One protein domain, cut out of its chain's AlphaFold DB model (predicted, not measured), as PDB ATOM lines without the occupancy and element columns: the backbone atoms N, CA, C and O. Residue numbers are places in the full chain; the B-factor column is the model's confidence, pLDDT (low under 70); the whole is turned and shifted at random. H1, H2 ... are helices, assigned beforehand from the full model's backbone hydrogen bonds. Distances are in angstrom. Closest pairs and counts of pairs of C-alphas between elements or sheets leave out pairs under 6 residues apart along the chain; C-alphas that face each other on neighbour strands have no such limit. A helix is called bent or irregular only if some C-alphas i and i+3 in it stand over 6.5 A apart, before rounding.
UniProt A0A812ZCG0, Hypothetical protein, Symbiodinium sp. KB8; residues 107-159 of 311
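What this domain is: This is residues 107 to 159 of the 311 residues of the protein "Hypothetical protein" of Symbiodinium sp. KB8 (UniProt A0A812ZCG0). Three helices form a small open cluster, each tilted steeply to the other two, their centres at the corners of a triangle and few of their C-alphas close together. The long link after H1 swings out to Lys 119 at one end of the longest axis, and the turn after H2 reaches Pro 141 at the other. The printed part has 53 residues with three named helices, H1, H2 and H3 in that order, and no named strand; its class is all helix. It is compact, with a radius of gyration of the C-alphas of 10.3 A, and spans 29 by 22 by 19 A.

How they stand to each other: Start with H1, residues 107 to 114, and look across to H2, residues 126 to 139. They are close but not clearly touching: their closest C-alphas, of Arg 110 and Val 129, are 7.6 A apart. They run opposite ways at a steep tilt of 48 degrees. Next find H3, residues 147 to 159, also close to H1 but not clearly touching it; the closest C-alphas, of Leu 109 and Pro 147, are 7.2 A apart. H1 and H3 run the same way at a steep tilt of 57 degrees. H2 and H3 only just touch, with 3 pairs of C-alphas within 8 A, made by residues 132 to 136 of H2 and residue 150 of H3. Their closest C-alphas, of Tyr 133 and Phe 150, are 7.6 A apart, and the helices run opposite ways at a steep tilt of 62 degrees. Every O i to N i+4 pair of H1 is within hydrogen-bond range, against 8 of 10 in H2 and 8 of 9 in H3.

Where its parts are: Find C-alpha 107 at (28.020, -55.308, -36.590), where H1 begins; it is 10.7 A long. H2 runs 21.1 A from C-alpha 126 at (26.697, -54.164, -47.436); it is neither bent nor irregular, but only just: C-alphas 136 and 139 are 6.2 A apart. H3 is 16.6 A long and ends at C-alpha 159 at (20.439, -40.322, -52.773); it is irregular, with C-alphas 156 and 159 7.1 A apart.

The domain as a whole: The two C-alphas farthest apart, of Lys 119 and Pro 141, are 29.1 A from each other. The link from H1 to H2 is long, with 11 residues, and that from H2 to H3 is short, with 7. The printed part has no cut, its mean pLDDT is 91.4, and no printed residue is under 70.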
ATOM      1  N   GLU A 107      28.941 -54.165 -36.616       95.88
ATOM      2  CA  GLU A 107      28.020 -55.308 -36.590       95.88
ATOM      3  C   GLU A 107      26.627 -54.900 -36.104       95.88
ATOM      4  O   GLU A 107      25.615 -55.295 -36.689       95.88
ATOM      5  N   GLU A 108      26.566 -54.043 -35.084       94.88
ATOM      6  CA  GLU A 108      25.310 -53.505 -34.564       94.88
ATOM      7  C   GLU A 108      24.619 -52.596 -35.587       94.88
ATOM      8  O   GLU A 108      23.398 -52.658 -35.743       94.88
ATOM      9  N   LEU A 109      25.383 -51.794 -36.338       95.25
ATOM     10  CA  LEU A 109      24.853 -50.955 -37.410       95.25
ATOM     11  C   LEU A 109      24.291 -51.803 -38.560       95.25
ATOM     12  O   LEU A 109      23.206 -51.505 -39.064       95.25
ATOM     13  N   ARG A 110      24.968 -52.898 -38.938       94.81
ATOM     14  CA  ARG A 110      24.448 -53.879 -39.912       94.81
ATOM     15  C   ARG A 110      23.144 -54.506 -39.437       94.81
ATOM     16  O   ARG A 110      22.171 -54.557 -40.193       94.81
ATOM     17  N   ALA A 111      23.095 -54.943 -38.182       91.62
ATOM     18  CA  ALA A 111      21.887 -55.505 -37.592       91.62
ATOM     19  C   ALA A 111      20.743 -54.477 -37.562       91.62
ATOM     20  O   ALA A 111      19.602 -54.798 -37.903       91.62
ATOM     21  N   TRP A 112      21.038 -53.222 -37.214       93.31
ATOM     22  CA  TRP A 112      20.073 -52.124 -37.238       93.31
ATOM     23  C   TRP A 112      19.542 -51.845 -38.655       93.31
ATOM     24  O   TRP A 112      18.331 -51.676 -38.842       93.31
ATOM     25  N   LEU A 113      20.416 -51.872 -39.668       93.12
ATOM     26  CA  LEU A 113      20.031 -51.697 -41.067       93.12
ATOM     27  C   LEU A 113      19.049 -52.792 -41.512       93.12
ATOM     28  O   LEU A 113      17.998 -52.481 -42.074       93.12
ATOM     29  N   MET A 114      19.332 -54.054 -41.180       89.31
ATOM     30  CA  MET A 114      18.477 -55.199 -41.523       89.31
ATOM     31  C   MET A 114      17.126 -55.186 -40.789       89.31
ATOM     32  O   MET A 114      16.114 -55.608 -41.349       89.31
ATOM     33  N   ASN A 115      17.082 -54.664 -39.559       87.19
ATOM     34  CA  ASN A 115      15.893 -54.686 -38.699       87.19
ATOM     35  C   ASN A 115      14.967 -53.464 -38.841       87.19
ATOM     36  O   ASN A 115      13.977 -53.353 -38.118       87.19
ATOM     37  N   GLY A 116      15.244 -52.546 -39.771       82.75
ATOM     38  CA  GLY A 116      14.353 -51.413 -40.037       82.75
ATOM     39  C   GLY A 116      15.014 -50.229 -40.727       82.75
ATOM     40  O   GLY A 116      14.330 -49.510 -41.457       82.75
ATOM     41  N   GLY A 117      16.332 -50.063 -40.578       82.69
ATOM     42  CA  GLY A 117      17.077 -48.988 -41.243       82.69
ATOM     43  C   GLY A 117      16.965 -49.032 -42.773       82.69
ATOM     44  O   GLY A 117      16.870 -47.987 -43.414       82.69
ATOM     45  N   ALA A 118      16.856 -50.229 -43.361       82.38
ATOM     46  CA  ALA A 118      16.713 -50.438 -44.804       82.38
ATOM     47  C   ALA A 118      15.447 -49.803 -45.406       82.38
ATOM     48  O   ALA A 118      15.428 -49.481 -46.594       82.38
ATOM     49  N   LYS A 119      14.389 -49.574 -44.609       85.44
ATOM     50  CA  LYS A 119      13.193 -48.861 -45.093       85.44
ATOM     51  C   LYS A 119      13.509 -47.411 -45.460       85.44
ATOM     52  O   LYS A 119      12.941 -46.909 -46.426       85.44
ATOM     53  N   ASN A 120      14.429 -46.789 -44.724       82.88
ATOM     54  CA  ASN A 120      14.823 -45.390 -44.892       82.88
ATOM     55  C   ASN A 120      16.012 -45.222 -45.850       82.88
ATOM     56  O   ASN A 120      16.241 -44.122 -46.340       82.88
ATOM     57  N   MET A 121      16.764 -46.295 -46.120       87.50
ATOM     58  CA  MET A 121      17.982 -46.264 -46.937       87.50
ATOM     59  C   MET A 121      17.974 -47.393 -47.969       87.50
ATOM     60  O   MET A 121      18.686 -48.393 -47.849       87.50
ATOM     61  N   ARG A 122      17.108 -47.261 -48.978       84.56
ATOM     62  CA  ARG A 122      16.977 -48.269 -50.035       84.56
ATOM     63  C   ARG A 122      18.188 -48.226 -50.966       84.56
ATOM     64  O   ARG A 122      18.618 -47.157 -51.389       84.56
ATOM     65  N   GLY A 123      18.701 -49.403 -51.314       85.94
ATOM     66  CA  GLY A 123      19.778 -49.548 -52.295       85.94
ATOM     67  C   GLY A 123      21.199 -49.477 -51.732       85.94
ATOM     68  O   GLY A 123      22.138 -49.527 -52.518       85.94
ATOM     69  N   LEU A 124      21.387 -49.413 -50.406       89.38
ATOM     70  CA  LEU A 124      22.724 -49.570 -49.830       89.38
ATOM     71  C   LEU A 124      23.186 -51.028 -49.920       89.38
ATOM     72  O   LEU A 124      22.523 -51.925 -49.397       89.38
ATOM     73  N   SER A 125      24.331 -51.260 -50.560       91.25
ATOM     74  CA  SER A 125      25.020 -52.548 -50.493       91.25
ATOM     75  C   SER A 125      25.770 -52.681 -49.165       91.25
ATOM     76  O   SER A 125      26.216 -51.689 -48.592       91.25
ATOM     77  N   ASP A 126      25.946 -53.911 -48.677       92.44
ATOM     78  CA  ASP A 126      26.697 -54.164 -47.436       92.44
ATOM     79  C   ASP A 126      28.158 -53.682 -47.532       92.44
ATOM     80  O   ASP A 126      28.726 -53.184 -46.563       92.44
ATOM     81  N   GLU A 127      28.746 -53.746 -48.727       93.06
ATOM     82  CA  GLU A 127      30.089 -53.226 -49.006       93.06
ATOM     83  C   GLU A 127      30.171 -51.705 -48.811       93.06
ATOM     84  O   GLU A 127      31.137 -51.208 -48.230       93.06
ATOM     85  N   LEU A 128      29.137 -50.971 -49.241       91.38
ATOM     86  CA  LEU A 128      29.042 -49.529 -49.015       91.38
ATOM     87  C   LEU A 128      28.901 -49.209 -47.529       91.38
ATOM     88  O   LEU A 128      29.562 -48.293 -47.057       91.38
ATOM     89  N   VAL A 129      28.099 -49.973 -46.776       94.12
ATOM     90  CA  VAL A 129      27.959 -49.765 -45.322       94.12
ATOM     91  C   VAL A 129      29.326 -49.849 -44.638       94.12
ATOM     92  O   VAL A 129      29.637 -48.994 -43.816       94.12
ATOM     93  N   VAL A 130      30.160 -50.832 -45.004       95.38
ATOM     94  CA  VAL A 130      31.507 -51.008 -44.427       95.38
ATOM     95  C   VAL A 130      32.422 -49.845 -44.773       95.38
ATOM     96  O   VAL A 130      33.084 -49.310 -43.888       95.38
ATOM     97  N   ALA A 131      32.464 -49.454 -46.047       93.69
ATOM     98  CA  ALA A 131      33.324 -48.366 -46.500       93.69
ATOM     99  C   ALA A 131      32.956 -47.042 -45.815       93.69
ATOM    100  O   ALA A 131      33.820 -46.337 -45.299       93.69
ATOM    101  N   VAL A 132      31.658 -46.748 -45.747       93.56
ATOM    102  CA  VAL A 132      31.124 -45.531 -45.129       93.56
ATOM    103  C   VAL A 132      31.345 -45.530 -43.626       93.56
ATOM    104  O   VAL A 132      31.745 -44.509 -43.074       93.56
ATOM    105  N   TYR A 133      31.124 -46.666 -42.960       96.12
ATOM    106  CA  TYR A 133      31.404 -46.796 -41.535       96.12
ATOM    107  C   TYR A 133      32.878 -46.528 -41.248       96.12
ATOM    108  O   TYR A 133      33.173 -45.711 -40.386       96.12
ATOM    109  N   ALA A 134      33.785 -47.163 -41.997       95.44
ATOM    110  CA  ALA A 134      35.224 -47.009 -41.812       95.44
ATOM    111  C   ALA A 134      35.697 -45.563 -42.017       95.44
ATOM    112  O   ALA A 134      36.652 -45.147 -41.368       95.44
ATOM    113  N   GLU A 135      35.051 -44.798 -42.899       94.12
ATOM    114  CA  GLU A 135      35.386 -43.387 -43.090       94.12
ATOM    115  C   GLU A 135      34.822 -42.509 -41.970       94.12
ATOM    116  O   GLU A 135      35.560 -41.742 -41.352       94.12
ATOM    117  N   LEU A 136      33.531 -42.651 -41.656       95.38
ATOM    118  CA  LEU A 136      32.875 -41.835 -40.633       95.38
ATOM    119  C   LEU A 136      33.388 -42.141 -39.218       95.38
ATOM    120  O   LEU A 136      33.396 -41.255 -38.364       95.38
ATOM    121  N   SER A 137      33.849 -43.368 -38.960       96.12
ATOM    122  CA  SER A 137      34.386 -43.760 -37.656       96.12
ATOM    123  C   SER A 137      35.774 -43.186 -37.375       96.12
ATOM    124  O   SER A 137      36.135 -43.087 -36.208       96.12
ATOM    125  N   LYS A 138      36.554 -42.785 -38.395       94.75
ATOM    126  CA  LYS A 138      37.906 -42.209 -38.201       94.75
ATOM    127  C   LYS A 138      37.889 -40.914 -37.391       94.75
ATOM    128  O   LYS A 138      38.852 -40.626 -36.692       94.75
ATOM    129  N   GLY A 139      36.809 -40.138 -37.491       91.44
ATOM    130  CA  GLY A 139      36.641 -38.887 -36.749       91.44
ATOM    131  C   GLY A 139      36.099 -39.065 -35.328       91.44
ATOM    132  O   GLY A 139      35.942 -38.074 -34.621       91.44
ATOM    133  N   GLN A 140      35.774 -40.291 -34.908       95.12
ATOM    134  CA  GLN A 140      35.162 -40.567 -33.610       95.12
ATOM    135  C   GLN A 140      36.164 -41.258 -32.674       95.12
ATOM    136  O   GLN A 140      36.776 -42.246 -33.078       95.12
ATOM    137  N   PRO A 141      36.294 -40.821 -31.406       93.31
ATOM    138  CA  PRO A 141      37.266 -41.394 -30.468       93.31
ATOM    139  C   PRO A 141      36.981 -42.867 -30.134       93.31
ATOM    140  O   PRO A 141      37.902 -43.632 -29.874       93.31
ATOM    141  N   ASP A 142      35.713 -43.283 -30.199       94.06
ATOM    142  CA  ASP A 142      35.293 -44.636 -29.818       94.06
ATOM    143  C   ASP A 142      35.305 -45.626 -30.993       94.06
ATOM    144  O   ASP A 142      34.966 -46.797 -30.815       94.06
ATOM    145  N   GLY A 143      35.566 -45.158 -32.220       95.69
ATOM    146  CA  GLY A 143      35.414 -45.965 -33.439       95.69
ATOM    147  C   GLY A 143      33.984 -46.477 -33.688       95.69
ATOM    148  O   GLY A 143      33.785 -47.385 -34.498       95.69
ATOM    149  N   LYS A 144      32.989 -45.922 -32.986       97.31
ATOM    150  CA  LYS A 144      31.558 -46.238 -33.101       97.31
ATOM    151  C   LYS A 144      30.822 -45.137 -33.846       97.31
ATOM    152  O   LYS A 144      31.198 -43.970 -33.755       97.31
ATOM    153  N   LEU A 145      29.739 -45.503 -34.525       97.19
ATOM    154  CA  LEU A 145      28.948 -44.573 -35.325       97.19
ATOM    155  C   LEU A 145      27.490 -44.542 -34.866       97.19
ATOM    156  O   LEU A 145      26.900 -45.583 -34.572       97.19
ATOM    157  N   SER A 146      26.902 -43.345 -34.810       96.94
ATOM    158  CA  SER A 146      25.477 -43.206 -34.523       96.94
ATOM    159  C   SER A 146      24.631 -43.445 -35.788       96.94
ATOM    160  O   SER A 146      25.025 -43.037 -36.888       96.94
ATOM    161  N   PRO A 147      23.446 -44.079 -35.681       96.06
ATOM    162  CA  PRO A 147      22.503 -44.184 -36.795       96.06
ATOM    163  C   PRO A 147      22.127 -42.833 -37.414       96.06
ATOM    164  O   PRO A 147      21.827 -42.774 -38.610       96.06
ATOM    165  N   ARG A 148      22.123 -41.761 -36.611       96.06
ATOM    166  CA  ARG A 148      21.846 -40.394 -37.058       96.06
ATOM    167  C   ARG A 148      22.914 -39.885 -38.017       96.06
ATOM    168  O   ARG A 148      22.565 -39.427 -39.104       96.06
ATOM    169  N   ASP A 149      24.185 -40.021 -37.653       95.88
ATOM    170  CA  ASP A 149      25.308 -39.558 -38.475       95.88
ATOM    171  C   ASP A 149      25.376 -40.343 -39.784       95.88
ATOM    172  O   ASP A 149      25.488 -39.762 -40.866       95.88
ATOM    173  N   PHE A 150      25.185 -41.664 -39.706       95.44
ATOM    174  CA  PHE A 150      25.129 -42.523 -40.885       95.44
ATOM    175  C   PHE A 150      23.984 -42.131 -41.835       95.44
ATOM    176  O   PHE A 150      24.165 -42.069 -43.053       95.44
ATOM    177  N   ARG A 151      22.795 -41.817 -41.296       93.81
ATOM    178  CA  ARG A 151      21.650 -41.378 -42.109       93.81
ATOM    179  C   ARG A 151      21.862 -39.983 -42.699       93.81
ATOM    180  O   ARG A 151      21.504 -39.769 -43.852       93.81
ATOM    181  N   SER A 152      22.439 -39.056 -41.936       93.81
ATOM    182  CA  SER A 152      22.781 -37.706 -42.407       93.81
ATOM    183  C   SER A 152      23.733 -37.763 -43.606       93.81
ATOM    184  O   SER A 152      23.498 -37.123 -44.636       93.81
ATOM    185  N   TRP A 153      24.742 -38.634 -43.521       94.06
ATOM    186  CA  TRP A 153      25.634 -38.922 -44.637       94.06
ATOM    187  C   TRP A 153      24.875 -39.518 -45.834       94.06
ATOM    188  O   TRP A 153      25.003 -39.030 -46.957       94.06
ATOM    189  N   TYR A 154      24.011 -40.516 -45.611       92.44
ATOM    190  CA  TYR A 154      23.237 -41.133 -46.694       92.44
ATOM    191  C   TYR A 154      22.306 -40.142 -47.406       92.44
ATOM    192  O   TYR A 154      22.168 -40.196 -48.627       92.44
ATOM    193  N   LEU A 155      21.676 -39.225 -46.673       89.94
ATOM    194  CA  LEU A 155      20.802 -38.212 -47.264       89.94
ATOM    195  C   LEU A 155      21.587 -37.191 -48.092       89.94
ATOM    196  O   LEU A 155      21.107 -36.787 -49.148       89.94
ATOM    197  N   SER A 156      22.788 -36.825 -47.640       88.00
ATOM    198  CA  SER A 156      23.655 -35.870 -48.335       88.00
ATOM    199  C   SER A 156      24.290 -36.460 -49.599       88.00
ATOM    200  O   SER A 156      24.371 -35.783 -50.619       88.00
ATOM    201  N   PHE A 157      24.711 -37.729 -49.555       84.44
ATOM    202  CA  PHE A 157      25.531 -38.329 -50.616       84.44
ATOM    203  C   PHE A 157      24.874 -39.527 -51.310       84.44
ATOM    204  O   PHE A 157      24.990 -39.692 -52.521       84.44
ATOM    205  N   GLY A 158      24.150 -40.363 -50.567       72.62
ATOM    206  CA  GLY A 158      23.623 -41.647 -51.041       72.62
ATOM    207  C   GLY A 158      22.441 -41.550 -52.005       72.62
ATOM    208  O   GLY A 158      22.250 -42.446 -52.829       72.62
ATOM    209  N   ARG A 159      21.656 -40.466 -51.952       75.81
ATOM    210  CA  ARG A 159      20.439 -40.322 -52.773       75.81
ATOM    211  C   ARG A 159      20.733 -40.127 -54.266       75.81
ATOM    212  O   ARG A 159      19.900 -40.488 -55.092       75.81
TER     213      ARG A 159